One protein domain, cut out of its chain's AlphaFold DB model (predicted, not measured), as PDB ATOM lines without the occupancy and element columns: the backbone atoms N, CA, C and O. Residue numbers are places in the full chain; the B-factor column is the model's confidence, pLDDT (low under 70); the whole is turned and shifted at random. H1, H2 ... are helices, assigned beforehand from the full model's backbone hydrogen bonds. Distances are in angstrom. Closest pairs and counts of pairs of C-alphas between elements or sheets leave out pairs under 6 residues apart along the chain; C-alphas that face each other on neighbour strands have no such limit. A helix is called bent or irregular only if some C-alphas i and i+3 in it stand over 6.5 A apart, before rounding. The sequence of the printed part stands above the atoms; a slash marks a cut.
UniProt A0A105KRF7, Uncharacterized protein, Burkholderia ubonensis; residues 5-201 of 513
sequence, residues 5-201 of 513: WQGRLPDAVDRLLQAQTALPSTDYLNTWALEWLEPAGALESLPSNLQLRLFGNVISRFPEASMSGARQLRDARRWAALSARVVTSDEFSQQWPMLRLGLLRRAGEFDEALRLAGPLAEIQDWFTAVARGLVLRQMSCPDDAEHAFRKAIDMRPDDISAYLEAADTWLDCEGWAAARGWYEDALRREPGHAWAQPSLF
ATOM      1  N   TRP A   5    -203.605-274.296-242.847       61.56
ATOM      2  CA  TRP A   5    -204.807-273.629-242.329       61.56
ATOM      3  C   TRP A   5    -205.358-274.250-241.036       61.56
ATOM      4  O   TRP A   5    -206.174-273.635-240.360       61.56
ATOM      5  N   GLN A   6    -204.892-275.444-240.661       68.38
ATOM      6  CA  GLN A   6    -205.216-276.107-239.392       68.38
ATOM      7  C   GLN A   6    -204.160-275.875-238.298       68.38
ATOM      8  O   GLN A   6    -204.183-276.553-237.274       68.38
ATOM      9  N   GLY A   7    -203.202-274.965-238.513       71.81
ATOM     10  CA  GLY A   7    -202.122-274.696-237.559       71.81
ATOM     11  C   GLY A   7    -201.036-275.779-237.509       71.81
ATOM     12  O   GLY A   7    -200.186-275.754-236.624       71.81
ATOM     13  N   ARG A   8    -201.022-276.725-238.460       87.25
ATOM     14  CA  ARG A   8    -200.015-277.797-238.569       87.25
ATOM     15  C   ARG A   8    -198.929-277.433-239.577       87.25
ATOM     16  O   ARG A   8    -198.709-278.131-240.568       87.25
ATOM     17  N   LEU A   9    -198.272-276.301-239.338       90.19
ATOM     18  CA  LEU A   9    -197.289-275.733-240.259       90.19
ATOM     19  C   LEU A   9    -196.076-276.658-240.519       90.19
ATOM     20  O   LEU A   9    -195.751-276.847-241.693       90.19
ATOM     21  N   PRO A  10    -195.458-277.317-239.512       91.94
ATOM     22  CA  PRO A  10    -194.350-278.246-239.761       91.94
ATOM     23  C   PRO A  10    -194.725-279.413-240.680       91.94
ATOM     24  O   PRO A  10    -193.997-279.713-241.626       91.94
ATOM     25  N   ASP A  11    -195.893-280.022-240.462       91.88
ATOM     26  CA  ASP A  11    -196.389-281.108-241.313       91.88
ATOM     27  C   ASP A  11    -196.652-280.619-242.742       91.88
ATOM     28  O   ASP A  11    -196.357-281.319-243.710       91.88
ATOM     29  N   ALA A  12    -197.196-279.407-242.891       92.19
ATOM     30  CA  ALA A  12    -197.458-278.818-244.198       92.19
ATOM     31  C   ALA A  12    -196.163-278.589-244.992       92.19
ATOM     32  O   ALA A  12    -196.112-278.944-246.170       92.19
ATOM     33  N   VAL A  13    -195.121-278.043-244.355       93.19
ATOM     34  CA  VAL A  13    -193.815-277.796-244.986       93.19
ATOM     35  C   VAL A  13    -193.102-279.105-245.321       93.19
ATOM     36  O   VAL A  13    -192.600-279.249-246.433       93.19
ATOM     37  N   ASP A  14    -193.094-280.094-244.421       93.50
ATOM     38  CA  ASP A  14    -192.437-281.378-244.702       93.50
ATOM     39  C   ASP A  14    -193.108-282.119-245.870       93.50
ATOM     40  O   ASP A  14    -192.428-282.607-246.774       93.50
ATOM     41  N   ARG A  15    -194.446-282.118-245.928       91.62
ATOM     42  CA  ARG A  15    -195.192-282.679-247.069       91.62
ATOM     43  C   ARG A  15    -194.934-281.923-248.362       91.62
ATOM     44  O   ARG A  15    -194.858-282.546-249.417       91.62
ATOM     45  N   LEU A  16    -194.793-280.603-248.285       91.75
ATOM     46  CA  LEU A  16    -194.464-279.783-249.440       91.75
ATOM     47  C   LEU A  16    -193.079-280.126-249.992       91.75
ATOM     48  O   LEU A  16    -192.935-280.278-251.199       91.75
ATOM     49  N   LEU A  17    -192.091-280.318-249.117       91.50
ATOM     50  CA  LEU A  17    -190.755-280.765-249.513       91.50
ATOM     51  C   LEU A  17    -190.790-282.163-250.136       91.50
ATOM     52  O   LEU A  17    -190.170-282.374-251.170       91.50
ATOM     53  N   GLN A  18    -191.555-283.101-249.571       90.12
ATOM     54  CA  GLN A  18    -191.735-284.433-250.167       90.12
ATOM     55  C   GLN A  18    -192.361-284.353-251.569       90.12
ATOM     56  O   GLN A  18    -191.878-284.996-252.500       90.12
ATOM     57  N   ALA A  19    -193.407-283.537-251.734       88.31
ATOM     58  CA  ALA A  19    -194.048-283.312-253.028       88.31
ATOM     59  C   ALA A  19    -193.093-282.646-254.028       88.31
ATOM     60  O   ALA A  19    -193.056-283.027-255.195       88.31
ATOM     61  N   GLN A  20    -192.285-281.692-253.564       85.75
ATOM     62  CA  GLN A  20    -191.294-281.002-254.380       85.75
ATOM     63  C   GLN A  20    -190.192-281.944-254.877       85.75
ATOM     64  O   GLN A  20    -189.798-281.846-256.037       85.75
ATOM     65  N   THR A  21    -189.724-282.872-254.037       85.06
ATOM     66  CA  THR A  21    -188.762-283.910-254.434       85.06
ATOM     67  C   THR A  21    -189.354-284.859-255.475       85.06
ATOM     68  O   THR A  21    -188.662-285.259-256.405       85.06
ATOM     69  N   ALA A  22    -190.638-285.209-255.342       85.44
ATOM     70  CA  ALA A  22    -191.329-286.072-256.300       85.44
ATOM     71  C   ALA A  22    -191.620-285.373-257.641       85.44
ATOM     72  O   ALA A  22    -191.672-286.034-258.676       85.44
ATOM     73  N   LEU A  23    -191.800-284.047-257.630       82.12
ATOM     74  CA  LEU A  23    -192.105-283.225-258.807       82.12
ATOM     75  C   LEU A  23    -191.157-282.011-258.894       82.12
ATOM     76  O   LEU A  23    -191.579-280.879-258.634       82.12
ATOM     77  N   PRO A  24    -189.879-282.207-259.280       73.81
ATOM     78  CA  PRO A  24    -188.869-281.143-259.254       73.81
ATOM     79  C   PRO A  24    -189.200-279.929-260.132       73.81
ATOM     80  O   PRO A  24    -188.785-278.814-259.815       73.81
ATOM     81  N   SER A  25    -189.959-280.133-261.213       68.88
ATOM     82  CA  SER A  25    -190.329-279.103-262.189       68.88
ATOM     83  C   SER A  25    -191.401-278.123-261.707       68.88
ATOM     84  O   SER A  25    -191.568-277.073-262.321       68.88
ATOM     85  N   THR A  26    -192.126-278.437-260.631       75.56
ATOM     86  CA  THR A  26    -193.156-277.544-260.086       75.56
ATOM     87  C   THR A  26    -192.546-276.580-259.077       75.56
ATOM     88  O   THR A  26    -191.575-276.935-258.411       75.56
ATOM     89  N   ASP A  27    -193.102-275.375-258.932       81.12
ATOM     90  CA  ASP A  27    -192.589-274.351-258.017       81.12
ATOM     91  C   ASP A  27    -193.421-274.183-256.743       81.12
ATOM     92  O   ASP A  27    -193.916-273.106-256.399       81.12
ATOM     93  N   TYR A  28    -193.614-275.294-256.034       85.69
ATOM     94  CA  TYR A  28    -194.473-275.332-254.858       85.69
ATOM     95  C   TYR A  28    -193.934-274.498-253.689       85.69
ATOM     96  O   TYR A  28    -194.715-273.936-252.919       85.69
ATOM     97  N   LEU A  29    -192.608-274.403-253.557       89.19
ATOM     98  CA  LEU A  29    -191.972-273.646-252.479       89.19
ATOM     99  C   LEU A  29    -192.241-272.143-252.610       89.19
ATOM    100  O   LEU A  29    -192.712-271.538-251.650       89.19
ATOM    101  N   ASN A  30    -192.028-271.555-253.788       89.31
ATOM    102  CA  ASN A  30    -192.294-270.128-253.988       89.31
ATOM    103  C   ASN A  30    -193.797-269.823-253.963       89.31
ATOM    104  O   ASN A  30    -194.206-268.792-253.437       89.31
ATOM    105  N   THR A  31    -194.623-270.742-254.474       85.88
ATOM    106  CA  THR A  31    -196.076-270.532-254.555       85.88
ATOM    107  C   THR A  31    -196.763-270.611-253.191       85.88
ATOM    108  O   THR A  31    -197.709-269.871-252.956       85.88
ATOM    109  N   TRP A  32    -196.337-271.510-252.295       89.44
ATOM    110  CA  TRP A  32    -197.042-271.741-251.024       89.44
ATOM    111  C   TRP A  32    -196.177-271.541-249.783       89.44
ATOM    112  O   TRP A  32    -196.652-270.971-248.804       89.44
ATOM    113  N   ALA A  33    -194.928-272.016-249.781       92.00
ATOM    114  CA  ALA A  33    -194.115-271.986-248.565       92.00
ATOM    115  C   ALA A  33    -193.764-270.555-248.145       92.00
ATOM    116  O   ALA A  33    -193.796-270.267-246.952       92.00
ATOM    117  N   LEU A  34    -193.474-269.666-249.105       91.38
ATOM    118  CA  LEU A  34    -193.195-268.256-248.817       91.38
ATOM    119  C   LEU A  34    -194.341-267.615-248.024       91.38
ATOM    120  O   LEU A  34    -194.114-267.138-246.916       91.38
ATOM    121  N   GLU A  35    -195.579-267.708-248.514       90.62
ATOM    122  CA  GLU A  35    -196.749-267.118-247.843       90.62
ATOM    123  C   GLU A  35    -197.003-267.704-246.447       90.62
ATOM    124  O   GLU A  35    -197.473-267.009-245.548       90.62
ATOM    125  N   TRP A  36    -196.694-268.989-246.237       93.06
ATOM    126  CA  TRP A  36    -196.867-269.628-244.931       93.06
ATOM    127  C   TRP A  36    -195.801-269.215-243.914       93.06
ATOM    128  O   TRP A  36    -196.069-269.260-242.716       93.06
ATOM    129  N   LEU A  37    -194.599-268.858-244.374       94.75
ATOM    130  CA  LEU A  37    -193.422-268.637-243.527       94.75
ATOM    131  C   LEU A  37    -193.075-267.155-243.336       94.75
ATOM    132  O   LEU A  37    -192.398-266.806-242.367       94.75
ATOM    133  N   GLU A  38    -193.562-266.282-244.217       94.31
ATOM    134  CA  GLU A  38    -193.447-264.824-244.102       94.31
ATOM    135  C   GLU A  38    -194.037-264.246-242.810       94.31
ATOM    136  O   GLU A  38    -193.355-263.413-242.202       94.31
ATOM    137  N   PRO A  39    -195.201-264.693-242.302       94.12
ATOM    138  CA  PRO A  39    -195.700-264.245-241.007       94.12
ATOM    139  C   PRO A  39    -194.683-264.458-239.874       94.12
ATOM    140  O   PRO A  39    -193.982-265.473-239.813       94.12
ATOM    141  N   ALA A  40    -194.594-263.491-238.958       91.69
ATOM    142  CA  ALA A  40    -193.669-263.551-237.827       91.69
ATOM    143  C   ALA A  40    -193.931-264.794-236.951       91.69
ATOM    144  O   ALA A  40    -195.080-265.123-236.660       91.69
ATOM    145  N   GLY A  41    -192.868-265.489-236.538       90.25
ATOM    146  CA  GLY A  41    -192.941-266.710-235.725       90.25
ATOM    147  C   GLY A  41    -193.220-268.000-236.505       90.25
ATOM    148  O   GLY A  41    -193.054-269.087-235.950       90.25
ATOM    149  N   ALA A  42    -193.629-267.920-237.776       93.25
ATOM    150  CA  ALA A  42    -193.975-269.097-238.567       93.25
ATOM    151  C   ALA A  42    -192.747-269.958-238.896       93.25
ATOM    152  O   ALA A  42    -192.737-271.152-238.596       93.25
ATOM    153  N   LEU A  43    -191.693-269.356-239.457       94.19
ATOM    154  CA  LEU A  43    -190.440-270.054-239.748       94.19
ATOM    155  C   LEU A  43    -189.781-270.592-238.471       94.19
ATOM    156  O   LEU A  43    -189.309-271.724-238.441       94.19
ATOM    157  N   GLU A  44    -189.796-269.792-237.411       93.00
ATOM    158  CA  GLU A  44    -189.181-270.081-236.119       93.00
ATOM    159  C   GLU A  44    -189.875-271.248-235.398       93.00
ATOM    160  O   GLU A  44    -189.242-271.953-234.616       93.00
ATOM    161  N   SER A  45    -191.160-271.487-235.693       91.69
ATOM    162  CA  SER A  45    -191.925-272.638-235.192       91.69
ATOM    163  C   SER A  45    -191.511-273.971-235.825       91.69
ATOM    164  O   SER A  45    -191.869-275.035-235.311       91.69
ATOM    165  N   LEU A  46    -190.774-273.943-236.943       92.88
ATOM    166  CA  LEU A  46    -190.330-275.159-237.609       92.88
ATOM    167  C   LEU A  46    -189.171-275.802-236.836       92.88
ATOM    168  O   LEU A  46    -188.259-275.097-236.405       92.88
ATOM    169  N   PRO A  47    -189.116-277.139-236.738       92.06
ATOM    170  CA  PRO A  47    -187.932-277.836-236.242       92.06
ATOM    171  C   PRO A  47    -186.663-277.469-237.035       92.06
ATOM    172  O   PRO A  47    -186.716-277.350-238.262       92.06
ATOM    173  N   SER A  48    -185.508-277.339-236.374       90.75
ATOM    174  CA  SER A  48    -184.251-276.897-237.013       90.75
ATOM    175  C   SER A  48    -183.812-277.793-238.181       90.75
ATOM    176  O   SER A  48    -183.344-277.296-239.205       90.75
ATOM    177  N   ASN A  49    -184.032-279.109-238.088       91.44
ATOM    178  CA  ASN A  49    -183.761-280.042-239.188       91.44
ATOM    179  C   ASN A  49    -184.659-279.785-240.414       91.44
ATOM    180  O   ASN A  49    -184.223-279.955-241.555       91.44
ATOM    181  N   LEU A  50    -185.908-279.366-240.192       92.94
ATOM    182  CA  LEU A  50    -186.841-279.011-241.253       92.94
ATOM    183  C   LEU A  50    -186.471-277.665-241.883       92.94
ATOM    184  O   LEU A  50    -186.515-277.558-243.106       92.94
ATOM    185  N   GLN A  51    -186.035-276.683-241.085       93.50
ATOM    186  CA  GLN A  51    -185.503-275.414-241.597       93.50
ATOM    187  C   GLN A  51    -184.293-275.662-242.514       93.50
ATOM    188  O   GLN A  51    -184.270-275.180-243.646       93.50
ATOM    189  N   LEU A  52    -183.328-276.488-242.089       91.88
ATOM    190  CA  LEU A  52    -182.151-276.802-242.905       91.88
ATOM    191  C   LEU A  52    -182.522-277.516-244.215       91.88
ATOM    192  O   LEU A  52    -182.054-277.129-245.285       91.88
ATOM    193  N   ARG A  53    -183.400-278.529-244.156       92.44
ATOM    194  CA  ARG A  53    -183.892-279.239-245.352       92.44
ATOM    195  C   ARG A  53    -184.640-278.311-246.306       92.44
ATOM    196  O   ARG A  53    -184.475-278.444-247.520       92.44
ATOM    197  N   LEU A  54    -185.444-277.392-245.770       94.19
ATOM    198  CA  LEU A  54    -186.167-276.394-246.551       94.19
ATOM    199  C   LEU A  54    -185.190-275.511-247.320       94.19
ATOM    200  O   LEU A  54    -185.228-275.492-248.547       94.19
ATOM    201  N   PHE A  55    -184.275-274.840-246.625       94.19
ATOM    202  CA  PHE A  55    -183.342-273.926-247.279       94.19
ATOM    203  C   PHE A  55    -182.354-274.650-248.204       94.19
ATOM    204  O   PHE A  55    -181.993-274.102-249.243       94.19
ATOM    205  N   GLY A  56    -181.991-275.904-247.905       92.25
ATOM    206  CA  GLY A  56    -181.209-276.760-248.802       92.25
ATOM    207  C   GLY A  56    -181.924-277.075-250.122       92.25
ATOM    208  O   GLY A  56    -181.278-277.183-251.161       92.25
ATOM    209  N   ASN A  57    -183.258-277.164-250.110       91.62
ATOM    210  CA  ASN A  57    -184.065-277.288-251.329       91.62
ATOM    211  C   ASN A  57    -184.283-275.944-252.029       91.62
ATOM    212  O   ASN A  57    -184.356-275.895-253.250       91.62
ATOM    213  N   VAL A  58    -184.398-274.851-251.276       92.31
ATOM    214  CA  VAL A  58    -184.551-273.503-251.840       92.31
ATOM    215  C   VAL A  58    -183.300-273.118-252.632       92.31
ATOM    216  O   VAL A  58    -183.394-272.747-253.798       92.31
ATOM    217  N   ILE A  59    -182.114-273.258-252.032       91.00
ATOM    218  CA  ILE A  59    -180.855-272.828-252.649       91.00
ATOM    219  C   ILE A  59    -180.534-273.579-253.949       91.00
ATOM    220  O   ILE A  59    -179.982-272.989-254.874       91.00
ATOM    221  N   SER A  60    -180.870-274.869-254.035       88.12
ATOM    222  CA  SER A  60    -180.550-275.713-255.192       88.12
ATOM    223  C   SER A  60    -181.409-275.403-256.417       88.12
ATOM    224  O   SER A  60    -181.098-275.866-257.512       88.12
ATOM    225  N   ARG A  61    -182.473-274.612-256.243       86.00
ATOM    226  CA  ARG A  61    -183.423-274.245-257.300       86.00
ATOM    227  C   ARG A  61    -183.149-272.885-257.917       86.00
ATOM    228  O   ARG A  61    -183.581-272.643-259.041       86.00
ATOM    229  N   PHE A  62    -182.457-272.004-257.203       89.12
ATOM    230  CA  PHE A  62    -182.114-270.696-257.738       89.12
ATOM    231  C   PHE A  62    -180.805-270.777-258.530       89.12
ATOM    232  O   PHE A  62    -179.790-271.249-257.998       89.12
ATOM    233  N   PRO A  63    -180.801-270.321-259.796       91.00
ATOM    234  CA  PRO A  63    -179.554-270.070-260.492       91.00
ATOM    235  C   PRO A  63    -178.828-268.887-259.833       91.00
ATOM    236  O   PRO A  63    -179.304-268.282-258.872       91.00
ATOM    237  N   GLU A  64    -177.644-268.558-260.339       92.44
ATOM    238  CA  GLU A  64    -176.952-267.345-259.904       92.44
ATOM    239  C   GLU A  64    -177.782-266.091-260.189       92.44
ATOM    240  O   GLU A  64    -178.583-266.065-261.129       92.44
ATOM    241  N   ALA A  65    -177.574-265.032-259.401       93.00
ATOM    242  CA  ALA A  65    -178.331-263.785-259.531       93.00
ATOM    243  C   ALA A  65    -178.241-263.208-260.956       93.00
ATOM    244  O   ALA A  65    -179.240-262.773-261.520       93.00
ATOM    245  N   SER A  66    -177.061-263.307-261.579       88.56
ATOM    246  CA  SER A  66    -176.803-262.874-262.961       88.56
ATOM    247  C   SER A  66    -177.564-263.667-264.035       88.56
ATOM    248  O   SER A  66    -177.674-263.210-265.171       88.56
ATOM    249  N   MET A  67    -178.090-264.845-263.692       90.38
ATOM    250  CA  MET A  67    -178.889-265.713-264.565       90.38
ATOM    251  C   MET A  67    -180.360-265.789-264.132       90.38
ATOM    252  O   MET A  67    -181.143-266.511-264.748       90.38
ATOM    253  N   SER A  68    -180.742-265.081-263.068       92.94
ATOM    254  CA  SER A  68    -182.101-265.099-262.531       92.94
ATOM    255  C   SER A  68    -182.947-264.010-263.181       92.94
ATOM    256  O   SER A  68    -182.588-262.829-263.160       92.94
ATOM    257  N   GLY A  69    -184.102-264.398-263.727       92.69
ATOM    258  CA  GLY A  69    -185.092-263.427-264.191       92.69
ATOM    259  C   GLY A  69    -185.700-262.622-263.033       92.69
ATOM    260  O   GLY A  69    -185.565-263.000-261.868       92.69
ATOM    261  N   ALA A  70    -186.415-261.538-263.333       93.25
ATOM    262  CA  ALA A  70    -186.939-260.581-262.353       93.25
ATOM    263  C   ALA A  70    -187.757-261.240-261.235       93.25
ATOM    264  O   ALA A  70    -187.484-261.050-260.047       93.25
ATOM    265  N   ARG A  71    -188.722-262.089-261.608       90.00
ATOM    266  CA  ARG A  71    -189.565-262.819-260.652       90.00
ATOM    267  C   ARG A  71    -188.759-263.799-259.799       90.00
ATOM    268  O   ARG A  71    -188.910-263.803-258.583       90.00
ATOM    269  N   GLN A  72    -187.876-264.577-260.425       91.75
ATOM    270  CA  GLN A  72    -187.013-265.527-259.715       91.75
ATOM    271  C   GLN A  72    -186.104-264.806-258.718       91.75
ATOM    272  O   GLN A  72    -185.968-265.256-257.585       91.75
ATOM    273  N   LEU A  73    -185.530-263.663-259.104       94.50
ATOM    274  CA  LEU A  73    -184.685-262.872-258.217       94.50
ATOM    275  C   LEU A  73    -185.490-262.289-257.045       94.50
ATOM    276  O   LEU A  73    -185.013-262.313-255.913       94.50
ATOM    277  N   ARG A  74    -186.725-261.820-257.274       94.00
ATOM    278  CA  ARG A  74    -187.622-261.393-256.183       94.00
ATOM    279  C   ARG A  74    -187.901-262.521-255.196       94.00
ATOM    280  O   ARG A  74    -187.790-262.302-253.992       94.00
ATOM    281  N   ASP A  75    -188.222-263.717-255.680       94.38
ATOM    282  CA  ASP A  75    -188.470-264.866-254.806       94.38
ATOM    283  C   ASP A  75    -187.194-265.290-254.059       94.38
ATOM    284  O   ASP A  75    -187.247-265.538-252.853       94.38
ATOM    285  N   ALA A  76    -186.028-265.269-254.714       95.62
ATOM    286  CA  ALA A  76    -184.738-265.508-254.066       95.62
ATOM    287  C   ALA A  76    -184.469-264.499-252.935       95.62
ATOM    288  O   ALA A  76    -184.029-264.893-251.854       95.62
ATOM    289  N   ARG A  77    -184.792-263.214-253.141       96.62
ATOM    290  CA  ARG A  77    -184.676-262.158-252.117       96.62
ATOM    291  C   ARG A  77    -185.638-262.359-250.951       96.62
ATOM    292  O   ARG A  77    -185.235-262.195-249.802       96.62
ATOM    293  N   ARG A  78    -186.878-262.783-251.212       96.56
ATOM    294  CA  ARG A  78    -187.842-263.145-250.153       96.56
ATOM    295  C   ARG A  78    -187.316-264.300-249.303       96.56
ATOM    296  O   ARG A  78    -187.314-264.212-248.077       96.56
ATOM    297  N   TRP A  79    -186.782-265.345-249.935       96.94
ATOM    298  CA  TRP A  79    -186.134-266.445-249.221       96.94
ATOM    299  C   TRP A  79    -184.893-266.005-248.446       96.94
ATOM    300  O   TRP A  79    -184.706-266.429-247.304       96.94
ATOM    301  N   ALA A  80    -184.056-265.149-249.028       96.44
ATOM    302  CA  ALA A  80    -182.893-264.594-248.349       96.44
ATOM    303  C   ALA A  80    -183.299-263.802-247.096       96.44
ATOM    304  O   ALA A  80    -182.722-264.019-246.028       96.44
ATOM    305  N   ALA A  81    -184.350-262.983-247.179       96.19
ATOM    306  CA  ALA A  81    -184.905-262.268-246.032       96.19
ATOM    307  C   ALA A  81    -185.439-263.229-244.952       96.19
ATOM    308  O   ALA A  81    -185.148-263.051-243.769       96.19
ATOM    309  N   LEU A  82    -186.148-264.295-245.343       95.88
ATOM    310  CA  LEU A  82    -186.590-265.339-244.410       95.88
ATOM    311  C   LEU A  82    -185.419-266.042-243.722       95.88
ATOM    312  O   LEU A  82    -185.488-266.323-242.529       95.88
ATOM    313  N   SER A  83    -184.324-266.293-244.439       95.12
ATOM    314  CA  SER A  83    -183.150-266.961-243.872       95.12
ATOM    315  C   SER A  83    -182.538-266.189-242.695       95.12
ATOM    316  O   SER A  83    -181.974-266.786-241.779       95.12
ATOM    317  N   ALA A  84    -182.714-264.866-242.632       93.38
ATOM    318  CA  ALA A  84    -182.234-264.076-241.503       93.38
ATOM    319  C   ALA A  84    -182.899-264.443-240.163       93.38
ATOM    320  O   ALA A  84    -182.327-264.158-239.112       93.38
ATOM    321  N   ARG A  85    -184.072-265.087-240.203       93.44
ATOM    322  CA  ARG A  85    -184.886-265.471-239.040       93.44
ATOM    323  C   ARG A  85    -184.641-266.900-238.552       93.44
ATOM    324  O   ARG A  85    -185.260-267.321-237.579       93.44
ATOM    325  N   VAL A  86    -183.776-267.665-239.219       91.38
ATOM    326  CA  VAL A  86    -183.495-269.045-238.807       91.38
ATOM    327  C   VAL A  86    -182.846-269.081-237.433       91.38
ATOM    328  O   VAL A  86    -181.854-268.401-237.168       91.38
ATOM    329  N   VAL A  87    -183.402-269.935-236.579       79.38
ATOM    330  CA  VAL A  87    -182.857-270.225-235.257       79.38
ATOM    331  C   VAL A  87    -181.853-271.361-235.412       79.38
ATOM    332  O   VAL A  87    -182.224-272.525-235.588       79.38
ATOM    333  N   THR A  88    -180.568-271.017-235.377       75.62
ATOM    334  CA  THR A  88    -179.482-271.996-235.450       75.62
ATOM    335  C   THR A  88    -179.454-272.844-234.187       75.62
ATOM    336  O   THR A  88    -179.230-272.320-233.097       75.62
ATOM    337  N   SER A  89    -179.655-274.153-234.331       79.81
ATOM    338  CA  SER A  89    -179.308-275.115-233.287       79.81
ATOM    339  C   SER A  89    -177.801-275.380-233.299       79.81
ATOM    340  O   SER A  89    -177.157-275.267-234.346       79.81
ATOM    341  N   ASP A  90    -177.242-275.797-232.159       82.31
ATOM    342  CA  ASP A  90    -175.820-276.165-232.053       82.31
ATOM    343  C   ASP A  90    -175.426-277.243-233.080       82.31
ATOM    344  O   ASP A  90    -174.340-277.187-233.658       82.31
ATOM    345  N   GLU A  91    -176.352-278.165-233.372       82.69
ATOM    346  CA  GLU A  91    -176.212-279.254-234.349       82.69
ATOM    347  C   GLU A  91    -175.902-278.763-235.774       82.69
ATOM    348  O   GLU A  91    -175.168-279.430-236.502       82.69
ATOM    349  N   PHE A  92    -176.424-277.592-236.169       84.06
ATOM    350  CA  PHE A  92    -176.281-277.045-237.525       84.06
ATOM    351  C   PHE A  92    -175.525-275.714-237.581       84.06
ATOM    352  O   PHE A  92    -175.601-274.981-238.573       84.06
ATOM    353  N   SER A  93    -174.792-275.394-236.515       83.00
ATOM    354  CA  SER A  93    -174.067-274.131-236.347       83.00
ATOM    355  C   SER A  93    -173.046-273.855-237.460       83.00
ATOM    356  O   SER A  93    -172.845-272.698-237.823       83.00
ATOM    357  N   GLN A  94    -172.450-274.897-238.053       83.25
ATOM    358  CA  GLN A  94    -171.495-274.765-239.163       83.25
ATOM    359  C   GLN A  94    -172.180-274.725-240.533       83.25
ATOM    360  O   GLN A  94    -171.780-273.962-241.403       83.25
ATOM    361  N   GLN A  95    -173.230-275.520-240.736       88.19
ATOM    362  CA  GLN A  95    -173.907-275.686-242.025       88.19
ATOM    363  C   GLN A  95    -174.798-274.489-242.362       88.19
ATOM    364  O   GLN A  95    -175.000-274.169-243.535       88.19
ATOM    365  N   TRP A  96    -175.354-273.825-241.348       91.38
ATOM    366  CA  TRP A  96    -176.292-272.734-241.573       91.38
ATOM    367  C   TRP A  96    -175.661-271.489-242.223       91.38
ATOM    368  O   TRP A  96    -176.196-271.039-243.243       91.38
ATOM    369  N   PRO A  97    -174.525-270.945-241.733       91.25
ATOM    370  CA  PRO A  97    -173.832-269.850-242.414       91.25
ATOM    371  C   PRO A  97    -173.525-270.185-243.871       91.25
ATOM    372  O   PRO A  97    -173.703-269.341-244.748       91.25
ATOM    373  N   MET A  98    -173.155-271.445-244.138       91.94
ATOM    374  CA  MET A  98    -172.830-271.901-245.482       91.94
ATOM    375  C   MET A  98    -174.013-271.742-246.441       91.94
ATOM    376  O   MET A  98    -173.915-271.166-247.530       91.94
ATOM    377  N   LEU A  99    -175.163-272.239-245.994       93.44
ATOM    378  CA  LEU A  99    -176.410-272.209-246.733       93.44
ATOM    379  C   LEU A  99    -176.920-270.778-246.928       93.44
ATOM    380  O   LEU A  99    -177.320-270.405-248.032       93.44
ATOM    381  N   ARG A 100    -176.855-269.954-245.877       95.31
ATOM    382  CA  ARG A 100    -177.282-268.554-245.928       95.31
ATOM    383  C   ARG A 100    -176.415-267.727-246.878       95.31
ATOM    384  O   ARG A 100    -176.972-266.991-247.688       95.31
ATOM    385  N   LEU A 101    -175.089-267.882-246.853       96.38
ATOM    386  CA  LEU A 101    -174.184-267.211-247.799       96.38
ATOM    387  C   LEU A 101    -174.525-267.562-249.248       96.38
ATOM    388  O   LEU A 101    -174.647-266.682-250.102       96.38
ATOM    389  N   GLY A 102    -174.729-268.849-249.527       95.44
ATOM    390  CA  GLY A 102    -175.066-269.300-250.869       95.44
ATOM    391  C   GLY A 102    -176.452-268.847-251.350       95.44
ATOM    392  O   GLY A 102    -176.645-268.724-252.562       95.44
ATOM    393  N   LEU A 103    -177.395-268.593-250.438       96.31
ATOM    394  CA  LEU A 103    -178.709-268.025-250.742       96.31
ATOM    395  C   LEU A 103    -178.629-266.517-251.001       96.31
ATOM    396  O   LEU A 103    -179.137-266.059-252.019       96.31
ATOM    397  N   LEU A 104    -177.943-265.764-250.134       97.88
ATOM    398  CA  LEU A 104    -177.724-264.322-250.305       97.88
ATOM    399  C   LEU A 104    -177.056-264.018-251.651       97.88
ATOM    400  O   LEU A 104    -177.511-263.154-252.395       97.88
ATOM    401  N   ARG A 105    -176.038-264.806-252.012       96.94
ATOM    402  CA  ARG A 105    -175.346-264.709-253.304       96.94
ATOM    403  C   ARG A 105    -176.284-264.894-254.501       96.94
ATOM    404  O   ARG A 105    -176.242-264.103-255.435       96.94
ATOM    405  N   ARG A 106    -177.158-265.906-254.467       95.94
ATOM    406  CA  ARG A 106    -178.154-266.156-255.530       95.94
ATOM    407  C   ARG A 106    -179.273-265.111-255.557       95.94
ATOM    408  O   ARG A 106    -179.835-264.853-256.612       95.94
ATOM    409  N   ALA A 107    -179.564-264.486-254.418       96.75
ATOM    410  CA  ALA A 107    -180.517-263.384-254.303       96.75
ATOM    411  C   ALA A 107    -179.941-262.020-254.738       96.75
ATOM    412  O   ALA A 107    -180.675-261.031-254.805       96.75
ATOM    413  N   GLY A 108    -178.638-261.952-255.031       96.44
ATOM    414  CA  GLY A 108    -177.944-260.700-255.337       96.44
ATOM    415  C   GLY A 108    -177.751-259.788-254.121       96.44
ATOM    416  O   GLY A 108    -177.432-258.618-254.290       96.44
ATOM    417  N   GLU A 109    -177.938-260.303-252.902       97.81
ATOM    418  CA  GLU A 109    -177.756-259.578-251.636       97.81
ATOM    419  C   GLU A 109    -176.277-259.616-251.223       97.81
ATOM    420  O   GLU A 109    -175.894-260.200-250.203       97.81
ATOM    421  N   PHE A 110    -175.417-259.070-252.086       97.69
ATOM    422  CA  PHE A 110    -173.969-259.243-251.986       97.69
ATOM    423  C   PHE A 110    -173.369-258.573-250.747       97.69
ATOM    424  O   PHE A 110    -172.553-259.194-250.069       97.69
ATOM    425  N   ASP A 111    -173.813-257.365-250.397       97.38
ATOM    426  CA  ASP A 111    -173.313-256.646-249.218       97.38
ATOM    427  C   ASP A 111    -173.603-257.413-247.922       97.38
ATOM    428  O   ASP A 111    -172.732-257.587-247.067       97.38
ATOM    429  N   GLU A 112    -174.818-257.947-247.802       97.38
ATOM    430  CA  GLU A 112    -175.224-258.782-246.674       97.38
ATOM    431  C   GLU A 112    -174.445-260.105-246.643       97.38
ATOM    432  O   GLU A 112    -174.042-260.561-245.569       97.38
ATOM    433  N   ALA A 113    -174.168-260.705-247.806       97.88
ATOM    434  CA  ALA A 113    -173.328-261.896-247.900       97.88
ATOM    435  C   ALA A 113    -171.888-261.620-247.440       97.88
ATOM    436  O   ALA A 113    -171.336-262.386-246.651       97.88
ATOM    437  N   LEU A 114    -171.284-260.510-247.873       97.94
ATOM    438  CA  LEU A 114    -169.934-260.120-247.460       97.94
ATOM    439  C   LEU A 114    -169.868-259.777-245.971       97.94
ATOM    440  O   LEU A 114    -168.884-260.121-245.312       97.94
ATOM    441  N   ARG A 115    -170.915-259.148-245.427       96.62
ATOM    442  CA  ARG A 115    -171.039-258.865-243.995       96.62
ATOM    443  C   ARG A 115    -171.142-260.151-243.175       96.62
ATOM    444  O   ARG A 115    -170.516-260.239-242.124       96.62
ATOM    445  N   LEU A 116    -171.901-261.141-243.652       95.56
ATOM    446  CA  LEU A 116    -172.020-262.451-243.008       95.56
ATOM    447  C   LEU A 116    -170.712-263.253-243.071       95.56
ATOM    448  O   LEU A 116    -170.367-263.912-242.097       95.56
ATOM    449  N   ALA A 117    -169.985-263.191-244.190       96.25
ATOM    450  CA  ALA A 117    -168.689-263.855-244.334       96.25
ATOM    451  C   ALA A 117    -167.591-263.212-243.467       96.25
ATOM    452  O   ALA A 117    -166.608-263.867-243.131       96.25
ATOM    453  N   GLY A 118    -167.755-261.933-243.116       96.31
ATOM    454  CA  GLY A 118    -166.798-261.176-242.322       96.31
ATOM    455  C   GLY A 118    -165.519-260.798-243.088       96.31
ATOM    456  O   GLY A 118    -165.392-261.050-244.296       96.31
ATOM    457  N   PRO A 119    -164.564-260.139-242.409       96.81
ATOM    458  CA  PRO A 119    -163.283-259.748-242.988       96.81
ATOM    459  C   PRO A 119    -162.449-260.968-243.382       96.81
ATOM    460  O   PRO A 119    -162.343-261.927-242.624       96.81
ATOM    461  N   LEU A 120    -161.765-260.903-244.529       96.19
ATOM    462  CA  LEU A 120    -160.960-262.023-245.040       96.19
ATOM    463  C   LEU A 120    -159.903-262.527-244.035       96.19
ATOM    464  O   LEU A 120    -159.631-263.725-243.968       96.19
ATOM    465  N   ALA A 121    -159.327-261.623-243.239       96.31
ATOM    466  CA  ALA A 121    -158.335-261.952-242.216       96.31
ATOM    467  C   ALA A 121    -158.899-262.817-241.071       96.31
ATOM    468  O   ALA A 121    -158.154-263.578-240.455       96.31
ATOM    469  N   GLU A 122    -160.201-262.717-240.803       96.50
ATOM    470  CA  GLU A 122    -160.876-263.422-239.710       96.50
ATOM    471  C   GLU A 122    -161.397-264.798-240.139       96.50
ATOM    472  O   GLU A 122    -161.613-265.654-239.284       96.50
ATOM    473  N   ILE A 123    -161.525-265.054-241.445       95.50
ATOM    474  CA  ILE A 123    -162.015-266.329-241.979       95.50
ATOM    475  C   ILE A 123    -161.041-267.469-241.642       95.50
ATOM    476  O   ILE A 123    -159.874-267.454-242.051       95.50
ATOM    477  N   GLN A 124    -161.540-268.478-240.918       93.56
ATOM    478  CA  GLN A 124    -160.773-269.655-240.473       93.56
ATOM    479  C   GLN A 124    -161.174-270.958-241.169       93.56
ATOM    480  O   GLN A 124    -160.485-271.964-241.012       93.56
ATOM    481  N   ASP A 125    -162.278-270.967-241.916       94.12
ATOM    482  CA  ASP A 125    -162.777-272.159-242.589       94.12
ATOM    483  C   ASP A 125    -162.816-271.989-244.113       94.12
ATOM    484  O   ASP A 125    -163.043-270.904-244.656       94.12
ATOM    485  N   TRP A 126    -162.590-273.108-244.800       95.38
ATOM    486  CA  TRP A 126    -162.489-273.157-246.255       95.38
ATOM    487  C   TRP A 126    -163.787-272.720-246.938       95.38
ATOM    488  O   TRP A 126    -163.747-272.039-247.962       95.38
ATOM    489  N   PHE A 127    -164.941-273.082-246.371       94.50
ATOM    490  CA  PHE A 127    -166.214-272.805-247.019       94.50
ATOM    491  C   PHE A 127    -166.482-271.306-247.065       94.50
ATOM    492  O   PHE A 127    -166.844-270.786-248.117       94.50
ATOM    493  N   THR A 128    -166.308-270.605-245.946       96.06
ATOM    494  CA  THR A 128    -166.564-269.165-245.874       96.06
ATOM    495  C   THR A 128    -165.632-268.401-246.817       96.06
ATOM    496  O   THR A 128    -166.072-267.458-247.478       96.06
ATOM    497  N   ALA A 129    -164.378-268.849-246.967       97.31
ATOM    498  CA  ALA A 129    -163.437-268.283-247.933       97.31
ATOM    499  C   ALA A 129    -163.920-268.467-249.385       97.31
ATOM    500  O   ALA A 129    -163.998-267.490-250.132       97.31
ATOM    501  N   VAL A 130    -164.332-269.683-249.768       97.19
ATOM    502  CA  VAL A 130    -164.901-269.956-251.103       97.19
ATOM    503  C   VAL A 130    -166.186-269.168-251.336       97.19
ATOM    504  O   VAL A 130    -166.341-268.536-252.376       97.19
ATOM    505  N   ALA A 131    -167.103-269.151-250.370       96.50
ATOM    506  CA  ALA A 131    -168.368-268.437-250.486       96.50
ATOM    507  C   ALA A 131    -168.158-266.930-250.677       96.50
ATOM    508  O   ALA A 131    -168.821-266.330-251.524       96.50
ATOM    509  N   ARG A 132    -167.202-266.330-249.954       98.00
ATOM    510  CA  ARG A 132    -166.796-264.935-250.161       98.00
ATOM    511  C   ARG A 132    -166.250-264.719-251.575       98.00
ATOM    512  O   ARG A 132    -166.683-263.781-252.240       98.00
ATOM    513  N   GLY A 133    -165.360-265.594-252.048       97.75
ATOM    514  CA  GLY A 133    -164.827-265.536-253.413       97.75
ATOM    515  C   GLY A 133    -165.926-265.602-254.477       97.75
ATOM    516  O   GLY A 133    -165.961-264.777-255.384       97.75
ATOM    517  N   LEU A 134    -166.896-266.505-254.317       97.12
ATOM    518  CA  LEU A 134    -168.038-266.634-255.226       97.12
ATOM    519  C   LEU A 134    -168.950-265.397-255.228       97.12
ATOM    520  O   LEU A 134    -169.507-265.060-256.273       97.12
ATOM    521  N   VAL A 135    -169.134-264.728-254.083       97.56
ATOM    522  CA  VAL A 135    -169.868-263.450-254.013       97.56
ATOM    523  C   VAL A 135    -169.123-262.373-254.800       97.56
ATOM    524  O   VAL A 135    -169.715-261.734-255.665       97.56
ATOM    525  N   LEU A 136    -167.817-262.230-254.567       97.62
ATOM    526  CA  LEU A 136    -166.974-261.235-255.240       97.62
ATOM    527  C   LEU A 136    -166.870-261.489-256.751       97.62
ATOM    528  O   LEU A 136    -166.896-260.543-257.536       97.62
ATOM    529  N   ARG A 137    -166.872-262.759-257.177       95.56
ATOM    530  CA  ARG A 137    -167.010-263.147-258.587       95.56
ATOM    531  C   ARG A 137    -168.315-262.629-259.191       95.56
ATOM    532  O   ARG A 137    -168.289-262.054-260.273       95.56
ATOM    533  N   GLN A 138    -169.456-262.809-258.516       94.00
ATOM    534  CA  GLN A 138    -170.747-262.304-259.019       94.00
ATOM    535  C   GLN A 138    -170.809-260.770-259.061       94.00
ATOM    536  O   GLN A 138    -171.525-260.218-259.892       94.00
ATOM    537  N   MET A 139    -170.032-260.088-258.216       94.50
ATOM    538  CA  MET A 139    -169.861-258.631-258.247       94.50
ATOM    539  C   MET A 139    -168.881-258.149-259.328       94.50
ATOM    540  O   MET A 139    -168.733-256.946-259.506       94.50
ATOM    541  N   SER A 140    -168.231-259.058-260.068       92.88
ATOM    542  CA  SER A 140    -167.158-258.738-261.024       92.88
ATOM    543  C   SER A 140    -165.970-258.003-260.376       92.88
ATOM    544  O   SER A 140    -165.405-257.081-260.960       92.88
ATOM    545  N   CYS A 141    -165.586-258.416-259.160       96.25
ATOM    546  CA  CYS A 141    -164.419-257.915-258.419       96.25
ATOM    547  C   CYS A 141    -163.306-258.984-258.396       96.25
ATOM    548  O   CYS A 141    -163.165-259.696-257.394       96.25
ATOM    549  N   PRO A 142    -162.542-259.158-259.492       97.00
ATOM    550  CA  PRO A 142    -161.670-260.318-259.663       97.00
ATOM    551  C   PRO A 142    -160.493-260.356-258.684       97.00
ATOM    552  O   PRO A 142    -160.192-261.425-258.156       97.00
ATOM    553  N   ASP A 143    -159.886-259.210-258.371       98.06
ATOM    554  CA  ASP A 143    -158.765-259.144-257.429       98.06
ATOM    555  C   ASP A 143    -159.179-259.591-256.020       98.06
ATOM    556  O   ASP A 143    -158.542-260.452-255.414       98.06
ATOM    557  N   ASP A 144    -160.275-259.050-255.485       97.88
ATOM    558  CA  ASP A 144    -160.759-259.413-254.149       97.88
ATOM    559  C   ASP A 144    -161.213-260.878-254.093       97.88
ATOM    560  O   ASP A 144    -160.971-261.576-253.099       97.88
ATOM    561  N   ALA A 145    -161.862-261.358-255.158       98.25
ATOM    562  CA  ALA A 145    -162.260-262.753-255.280       98.25
ATOM    563  C   ALA A 145    -161.039-263.680-255.257       98.25
ATOM    564  O   ALA A 145    -161.034-264.670-254.526       98.25
ATOM    565  N   GLU A 146    -159.975-263.331-255.986       98.19
ATOM    566  CA  GLU A 146    -158.718-264.075-255.988       98.19
ATOM    567  C   GLU A 146    -158.115-264.185-254.583       98.19
ATOM    568  O   GLU A 146    -157.702-265.274-254.180       98.19
ATOM    569  N   HIS A 147    -158.092-263.102-253.800       98.06
ATOM    570  CA  HIS A 147    -157.595-263.155-252.420       98.06
ATOM    571  C   HIS A 147    -158.411-264.126-251.554       98.06
ATOM    572  O   HIS A 147    -157.843-264.871-250.749       98.06
ATOM    573  N   ALA A 148    -159.734-264.159-251.735       98.25
ATOM    574  CA  ALA A 148    -160.604-265.100-251.037       98.25
ATOM    575  C   ALA A 148    -160.360-266.557-251.471       98.25
ATOM    576  O   ALA A 148    -160.267-267.443-250.619       98.25
ATOM    577  N   PHE A 149    -160.169-266.815-252.768       98.38
ATOM    578  CA  PHE A 149    -159.840-268.155-253.257       98.38
ATOM    579  C   PHE A 149    -158.440-268.608-252.837       98.38
ATOM    580  O   PHE A 149    -158.281-269.759-252.441       98.38
ATOM    581  N   ARG A 150    -157.441-267.717-252.805       98.25
ATOM    582  CA  ARG A 150    -156.116-268.016-252.236       98.25
ATOM    583  C   ARG A 150    -156.209-268.410-250.765       98.25
ATOM    584  O   ARG A 150    -155.634-269.417-250.374       98.25
ATOM    585  N   LYS A 151    -157.013-267.696-249.971       98.12
ATOM    586  CA  LYS A 151    -157.281-268.058-248.570       98.12
ATOM    587  C   LYS A 151    -157.913-269.449-248.439       98.12
ATOM    588  O   LYS A 151    -157.566-270.182-247.516       98.12
ATOM    589  N   ALA A 152    -158.811-269.829-249.350       97.75
ATOM    590  CA  ALA A 152    -159.361-271.184-249.399       97.75
ATOM    591  C   ALA A 152    -158.290-272.223-249.786       97.75
ATOM    592  O   ALA A 152    -158.188-273.271-249.150       97.75
ATOM    593  N   ILE A 153    -157.452-271.917-250.777       97.75
ATOM    594  CA  ILE A 153    -156.340-272.766-251.223       97.75
ATOM    595  C   ILE A 153    -155.332-273.009-250.094       97.75
ATOM    596  O   ILE A 153    -154.909-274.144-249.905       97.75
ATOM    597  N   ASP A 154    -155.007-271.994-249.289       97.56
ATOM    598  CA  ASP A 154    -154.115-272.143-248.129       97.56
ATOM    599  C   ASP A 154    -154.649-273.168-247.110       97.56
ATOM    600  O   ASP A 154    -153.877-273.831-246.418       97.56
ATOM    601  N   MET A 155    -155.976-273.315-247.013       96.94
ATOM    602  CA  MET A 155    -156.631-274.278-246.119       96.94
ATOM    603  C   MET A 155    -156.776-275.668-246.746       96.94
ATOM    604  O   MET A 155    -156.732-276.670-246.031       96.94
ATOM    605  N   ARG A 156    -157.005-275.738-248.063       96.69
ATOM    606  CA  ARG A 156    -157.165-276.985-248.827       96.69
ATOM    607  C   ARG A 156    -156.449-276.876-250.178       96.69
ATOM    608  O   ARG A 156    -157.100-276.627-251.192       96.69
ATOM    609  N   PRO A 157    -155.124-277.089-250.219       94.56
ATOM    610  CA  PRO A 157    -154.332-276.871-251.430       94.56
ATOM    611  C   PRO A 157    -154.608-277.889-252.541       94.56
ATOM    612  O   PRO A 157    -154.356-277.583-253.709       94.56
ATOM    613  N   ASP A 158    -155.132-279.061-252.174       91.31
ATOM    614  CA  ASP A 158    -155.475-280.159-253.082       91.31
ATOM    615  C   ASP A 158    -156.873-280.006-253.705       91.31
ATOM    616  O   ASP A 158    -157.234-280.749-254.614       91.31
ATOM    617  N   ASP A 159    -157.680-279.055-253.222       91.50
ATOM    618  CA  ASP A 159    -159.009-278.810-253.770       91.50
ATOM    619  C   ASP A 159    -158.913-277.976-255.050       91.50
ATOM    620  O   ASP A 159    -158.754-276.753-255.024       91.50
ATOM    621  N   ILE A 160    -159.031-278.658-256.190       95.31
ATOM    622  CA  ILE A 160    -158.944-278.040-257.512       95.31
ATOM    623  C   ILE A 160    -160.039-276.992-257.751       95.31
ATOM    624  O   ILE A 160    -159.825-276.051-258.517       95.31
ATOM    625  N   SER A 161    -161.190-277.105-257.076       94.69
ATOM    626  CA  SER A 161    -162.339-276.225-257.312       94.69
ATOM    627  C   SER A 161    -162.005-274.759-257.044       94.69
ATOM    628  O   SER A 161    -162.360-273.905-257.848       94.69
ATOM    629  N   ALA A 162    -161.229-274.454-255.998       95.94
ATOM    630  CA  ALA A 162    -160.843-273.081-255.678       95.94
ATOM    631  C   ALA A 162    -159.931-272.449-256.751       95.94
ATOM    632  O   ALA A 162    -160.046-271.254-257.023       95.94
ATOM    633  N   TYR A 163    -159.075-273.243-257.409       97.81
ATOM    634  CA  TYR A 163    -158.262-272.775-258.541       97.81
ATOM    635  C   TYR A 163    -159.133-272.479-259.761       97.81
ATOM    636  O   TYR A 163    -158.952-271.456-260.417       97.81
ATOM    637  N   LEU A 164    -160.087-273.367-260.056       97.81
ATOM    638  CA  LEU A 164    -161.011-273.188-261.176       97.81
ATOM    639  C   LEU A 164    -161.927-271.986-260.961       97.81
ATOM    640  O   LEU A 164    -162.157-271.247-261.909       97.81
ATOM    641  N   GLU A 165    -162.411-271.758-259.741       97.50
ATOM    642  CA  GLU A 165    -163.243-270.595-259.419       97.50
ATOM    643  C   GLU A 165    -162.460-269.279-259.526       97.50
ATOM    644  O   GLU A 165    -162.979-268.304-260.077       97.50
ATOM    645  N   ALA A 166    -161.193-269.245-259.096       97.81
ATOM    646  CA  ALA A 166    -160.316-268.096-259.331       97.81
ATOM    647  C   ALA A 166    -160.092-267.853-260.835       97.81
ATOM    648  O   ALA A 166    -160.235-266.725-261.310       97.81
ATOM    649  N   ALA A 167    -159.822-268.916-261.603       98.00
ATOM    650  CA  ALA A 167    -159.645-268.837-263.052       98.00
ATOM    651  C   ALA A 167    -160.907-268.333-263.770       98.00
ATOM    652  O   ALA A 167    -160.843-267.402-264.572       98.00
ATOM    653  N   ASP A 168    -162.063-268.920-263.452       96.50
ATOM    654  CA  ASP A 168    -163.362-268.560-264.015       96.50
ATOM    655  C   ASP A 168    -163.757-267.123-263.647       96.50
ATOM    656  O   ASP A 168    -164.399-266.448-264.447       96.50
ATOM    657  N   THR A 169    -163.351-266.633-262.471       96.81
ATOM    658  CA  THR A 169    -163.576-265.237-262.079       96.81
ATOM    659  C   THR A 169    -162.852-264.273-263.009       96.81
ATOM    660  O   THR A 169    -163.463-263.339-263.532       96.81
ATOM    661  N   TRP A 170    -161.568-264.522-263.264       97.88
ATOM    662  CA  TRP A 170    -160.799-263.722-264.211       97.88
ATOM    663  C   TRP A 170    -161.295-263.881-265.645       97.88
ATOM    664  O   TRP A 170    -161.357-262.893-266.369       97.88
ATOM    665  N   LEU A 171    -161.702-265.089-266.052       94.50
ATOM    666  CA  LEU A 171    -162.285-265.335-267.373       94.50
ATOM    667  C   LEU A 171    -163.599-264.562-267.564       94.50
ATOM    668  O   LEU A 171    -163.841-264.005-268.634       94.50
ATOM    669  N   ASP A 172    -164.452-264.509-266.540       89.56
ATOM    670  CA  ASP A 172    -165.705-263.754-266.584       89.56
ATOM    671  C   ASP A 172    -165.475-262.242-266.642       89.56
ATOM    672  O   ASP A 172    -166.231-261.563-267.333       89.56
ATOM    673  N   CYS A 173    -164.411-261.749-266.003       89.94
ATOM    674  CA  CYS A 173    -163.987-260.345-266.036       89.94
ATOM    675  C   CYS A 173    -163.029-260.017-267.199       89.94
ATOM    676  O   CYS A 173    -162.412-258.957-267.200       89.94
ATOM    677  N   GLU A 174    -162.863-260.932-268.160       91.25
ATOM    678  CA  GLU A 174    -161.993-260.772-269.334       91.25
ATOM    679  C   GLU A 174    -160.501-260.515-269.022       91.25
ATOM    680  O   GLU A 174    -159.731-260.076-269.876       91.25
ATOM    681  N   GLY A 175    -160.042-260.850-267.814       94.94
ATOM    682  CA  GLY A 175    -158.631-260.836-267.433       94.94
ATOM    683  C   GLY A 175    -157.908-262.088-267.923       94.94
ATOM    684  O   GLY A 175    -157.528-262.949-267.130       94.94
ATOM    685  N   TRP A 176    -157.728-262.200-269.240       94.94
ATOM    686  CA  TRP A 176    -157.269-263.424-269.910       94.94
ATOM    687  C   TRP A 176    -155.932-263.961-269.387       94.94
ATOM    688  O   TRP A 176    -155.805-265.169-269.197       94.94
ATOM    689  N   ALA A 177    -154.976-263.079-269.087       96.75
ATOM    690  CA  ALA A 177    -153.658-263.465-268.585       96.75
ATOM    691  C   ALA A 177    -153.698-264.064-267.178       96.75
ATOM    692  O   ALA A 177    -153.068-265.091-266.919       96.75
ATOM    693  N   ALA A 178    -154.470-263.454-266.279       97.75
ATOM    694  CA  ALA A 178    -154.658-263.975-264.932       97.75
ATOM    695  C   ALA A 178    -155.444-265.295-264.963       97.75
ATOM    696  O   ALA A 178    -155.022-266.277-264.352       97.75
ATOM    697  N   ALA A 179    -156.522-265.359-265.755       98.19
ATOM    698  CA  ALA A 179    -157.294-266.583-265.963       98.19
ATOM    699  C   ALA A 179    -156.416-267.725-266.492       98.19
ATOM    700  O   ALA A 179    -156.455-268.835-265.962       98.19
ATOM    701  N   ARG A 180    -155.573-267.445-267.496       97.88
ATOM    702  CA  ARG A 180    -154.606-268.399-268.046       97.88
ATOM    703  C   ARG A 180    -153.679-268.946-266.964       97.88
ATOM    704  O   ARG A 180    -153.559-270.163-266.863       97.88
ATOM    705  N   GLY A 181    -153.067-268.075-266.159       98.00
ATOM    706  CA  GLY A 181    -152.193-268.494-265.061       98.00
ATOM    707  C   GLY A 181    -152.906-269.439-264.089       98.00
ATOM    708  O   GLY A 181    -152.397-270.510-263.773       98.00
ATOM    709  N   TRP A 182    -154.137-269.111-263.696       98.38
ATOM    710  CA  TRP A 182    -154.938-269.971-262.823       98.38
ATOM    711  C   TRP A 182    -155.332-271.314-263.463       98.38
ATOM    712  O   TRP A 182    -155.283-272.348-262.791       98.38
ATOM    713  N   TYR A 183    -155.678-271.351-264.754       98.44
ATOM    714  CA  TYR A 183    -155.942-272.618-265.450       98.44
ATOM    715  C   TYR A 183    -154.678-273.468-265.623       98.44
ATOM    716  O   TYR A 183    -154.754-274.691-265.501       98.44
ATOM    717  N   GLU A 184    -153.520-272.853-265.871       98.25
ATOM    718  CA  GLU A 184    -152.225-273.544-265.887       98.25
ATOM    719  C   GLU A 184    -151.925-274.155-264.510       98.25
ATOM    720  O   GLU A 184    -151.525-275.316-264.421       98.25
ATOM    721  N   ASP A 185    -152.186-273.427-263.423       96.94
ATOM    722  CA  ASP A 185    -152.062-273.918-262.048       96.94
ATOM    723  C   ASP A 185    -152.979-275.103-261.748       96.94
ATOM    724  O   ASP A 185    -152.545-276.061-261.097       96.94
ATOM    725  N   ALA A 186    -154.219-275.054-262.234       97.25
ATOM    726  CA  ALA A 186    -155.153-276.163-262.126       97.25
ATOM    727  C   ALA A 186    -154.651-277.390-262.912       97.25
ATOM    728  O   ALA A 186    -154.586-278.492-262.375       97.25
ATOM    729  N   LEU A 187    -154.193-277.202-264.152       97.44
ATOM    730  CA  LEU A 187    -153.688-278.286-265.005       97.44
ATOM    731  C   LEU A 187    -152.356-278.878-264.529       97.44
ATOM    732  O   LEU A 187    -152.084-280.047-264.792       97.44
ATOM    733  N   ARG A 188    -151.522-278.111-263.815       96.50
ATOM    734  CA  ARG A 188    -150.319-278.646-263.152       96.50
ATOM    735  C   ARG A 188    -150.665-279.649-262.051       96.50
ATOM    736  O   ARG A 188    -149.871-280.548-261.792       96.50
ATOM    737  N   ARG A 189    -151.821-279.482-261.403       94.44
ATOM    738  CA  ARG A 189    -152.322-280.371-260.343       94.44
ATOM    739  C   ARG A 189    -153.097-281.544-260.921       94.44
ATOM    740  O   ARG A 189    -152.867-282.679-260.521       94.44
ATOM    741  N   GLU A 190    -153.955-281.264-261.894       96.19
ATOM    742  CA  GLU A 190    -154.751-282.265-262.592       96.19
ATOM    743  C   GLU A 190    -154.593-282.121-264.115       96.19
ATOM    744  O   GLU A 190    -155.358-281.408-264.780       96.19
ATOM    745  N   PRO A 191    -153.579-282.785-264.701       95.88
ATOM    746  CA  PRO A 191    -153.364-282.763-266.141       95.88
ATOM    747  C   PRO A 191    -154.576-283.303-266.902       95.88
ATOM    748  O   PRO A 191    -155.084-284.379-266.601       95.88
ATOM    749  N   GLY A 192    -155.022-282.570-267.925       90.88
ATOM    750  CA  GLY A 192    -156.170-282.970-268.746       90.88
ATOM    751  C   GLY A 192    -157.538-282.716-268.106       90.88
ATOM    752  O   GLY A 192    -158.535-283.235-268.604       90.88
ATOM    753  N   HIS A 193    -157.617-281.912-267.036       97.00
ATOM    754  CA  HIS A 193    -158.895-281.551-266.420       97.00
ATOM    755  C   HIS A 193    -159.867-280.942-267.448       97.00
ATOM    756  O   HIS A 193    -159.588-279.903-268.065       97.00
ATOM    757  N   ALA A 194    -161.042-281.567-267.594       96.38
ATOM    758  CA  ALA A 194    -161.999-281.294-268.668       96.38
ATOM    759  C   ALA A 194    -162.535-279.852-268.680       96.38
ATOM    760  O   ALA A 194    -162.935-279.359-269.733       96.38
ATOM    761  N   TRP A 195    -162.523-279.153-267.541       97.38
ATOM    762  CA  TRP A 195    -162.903-277.737-267.473       97.38
ATOM    763  C   TRP A 195    -161.739-276.787-267.782       97.38
ATOM    764  O   TRP A 195    -161.928-275.742-268.402       97.38
ATOM    765  N   ALA A 196    -160.523-277.132-267.347       97.62
ATOM    766  CA  ALA A 196    -159.392-276.206-267.359       97.62
ATOM    767  C   ALA A 196    -158.715-276.159-268.731       97.62
ATOM    768  O   ALA A 196    -158.382-275.082-269.213       97.62
ATOM    769  N   GLN A 197    -158.571-277.309-269.395       97.75
ATOM    770  CA  GLN A 197    -157.906-277.404-270.696       97.75
ATOM    771  C   GLN A 197    -158.574-276.560-271.801       97.75
ATOM    772  O   GLN A 197    -157.882-275.731-272.394       97.75
ATOM    773  N   PRO A 198    -159.890-276.685-272.083       97.19
ATOM    774  CA  PRO A 198    -160.526-275.829-273.083       97.19
ATOM    775  C   PRO A 198    -160.547-274.353-272.665       97.19
ATOM    776  O   PRO A 198    -160.459-273.481-273.523       97.19
ATOM    777  N   SER A 199    -160.619-274.056-271.362       97.81
ATOM    778  CA  SER A 199    -160.585-272.673-270.871       97.81
ATOM    779  C   SER A 199    -159.209-272.026-271.055       97.81
ATOM    780  O   SER A 199    -159.133-270.870-271.454       97.81
ATOM    781  N   LEU A 200    -158.126-272.787-270.876       97.81
ATOM    782  CA  LEU A 200    -156.766-272.351-271.191       97.81
ATOM    783  C   LEU A 200    -156.620-271.998-272.677       97.81
ATOM    784  O   LEU A 200    -156.129-270.918-273.000       97.81
ATOM    785  N   PHE A 201    -157.069-272.879-273.580       97.00
ATOM    786  CA  PHE A 201    -157.045-272.596-275.021       97.00
ATOM    787  C   PHE A 201    -157.874-271.358-275.365       97.00
ATOM    788  O   PHE A 201    -157.427-270.514-276.138       97.00
TER     789      PHE A 201
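AT A GLANCE: This is residues 5 to 201 of the 513 residues of an uncharacterized protein of Burkholderia ubonensis (UniProt A0A105KRF7). Helices are piled side by side in a long row, like a solenoid of helical turns, with their lengths running across the longest axis and the chain going to and fro from H1 at one end to H10 and H11 at the other. H1, H3, H5, H7 and H9 make one continuous line, each packed on the next and running the same way, and H2, H4, H6, H8 and H10 run back opposite ways beside them. The printed part has 197 residues, with eleven named helices, H1 to H11 in that order, and no named strand; the class is all helix. Eight of them, H1, H2, H3, H4, H5, H7, H8 and H9, form a bundle, a group of helices set side by side. The whole is compact, with a radius of gyration of the C-alphas of 18.6 A, yet elongated in outline, spanning 60 by 35 by 27 A.

HOW THE PARTS SIT: H1, residues 9 to 22, and H2, residues 28 to 37, are a hairpin: they touch, with Gln 20 and Tyr 28 having the closest C-alphas at 6.5 A, and run opposite ways at a shallow tilt of 13 degrees. H3, residues 48 to 59, touches H1 at a steep tilt of 41 degrees, the closest C-alphas being those of Asp 14 and Leu 50, 7.0 A apart. H4, residues 70 to 83, touches H2, with the C-alphas of Asn 30 and Asp 75 closest at 6.6 A; H3 and H4 are close but not clearly touching. H5, residues 95 to 106, touches both H3, closest C-alphas Ile 59 and Leu 103 at 5.6 A, and H4, closest C-alphas Ala 80 and Leu 104 at 5.5 A. H6, residues 110 to 117, makes a hairpin with H5, closest C-alphas Leu 101 and Ala 113 at 5.4 A. H7, residues 126 to 138, touches H5 at a shallow tilt of 7 degrees, the same way, with the C-alphas of Arg 105 and Val 135 closest at 5.7 A. H5 and H7 are the hubs, touching four other helices each. H8, residues 142 to 155, makes a hairpin with H7, closest C-alphas Gly 133 and Ala 145 at 4.2 A. H9, residues 160 to 172, touches H8 at a shallow tilt of 4 degrees, opposite ways, closest C-alphas Glu 146 and Ala 166 at 5.5 A. H10, residues 176 to 189, makes a hairpin with H9, closest C-alphas Ala 167 and Ala 179 at 4.4 A, and is near H8. H11, residues 196 to 201, touches H10 at a steep tilt of 42 degrees, closest C-alphas Tyr 183 and Ala 196 at 5.3 A. Of the 13 touching pairs, 10 are at a shallow tilt, a mostly aligned packing. Among the pairs that stay apart are H1 and H5, H4 and H6, and H6 and H8. Every O i to N i+4 pair is within hydrogen-bond range in H1, H3, H4, H5, H6, H7, H9 and H11, against 4 of 6 in H2 and 9 of 10 in both H8 and H10.

IN THESE COORDINATES: H1 begins at C-alpha 9, (-197.289, -275.733, -240.259), and measures 20.0 A from first to last C-alpha. H2 is irregular, but only just: C-alphas 31 and 34 are 6.8 A apart. H4 measures 19.9 A, H7 18.7 A, H9 18.2 A, and H8 and H10 20.1 A each. H5 begins at C-alpha 95, (-173.907, -275.686, -242.025). H11 ends at C-alpha 201, (-157.045, -272.596, -275.021).

THE WHOLE: The two C-alphas farthest apart, those of Gln 6 and Ala 177, are 60.6 A apart. The printed part has no cut. The link from H4 to H5, 11 residues, is long. The mean pLDDT of the printed part is 93.0; residues 5, 6 and 25 are under 70.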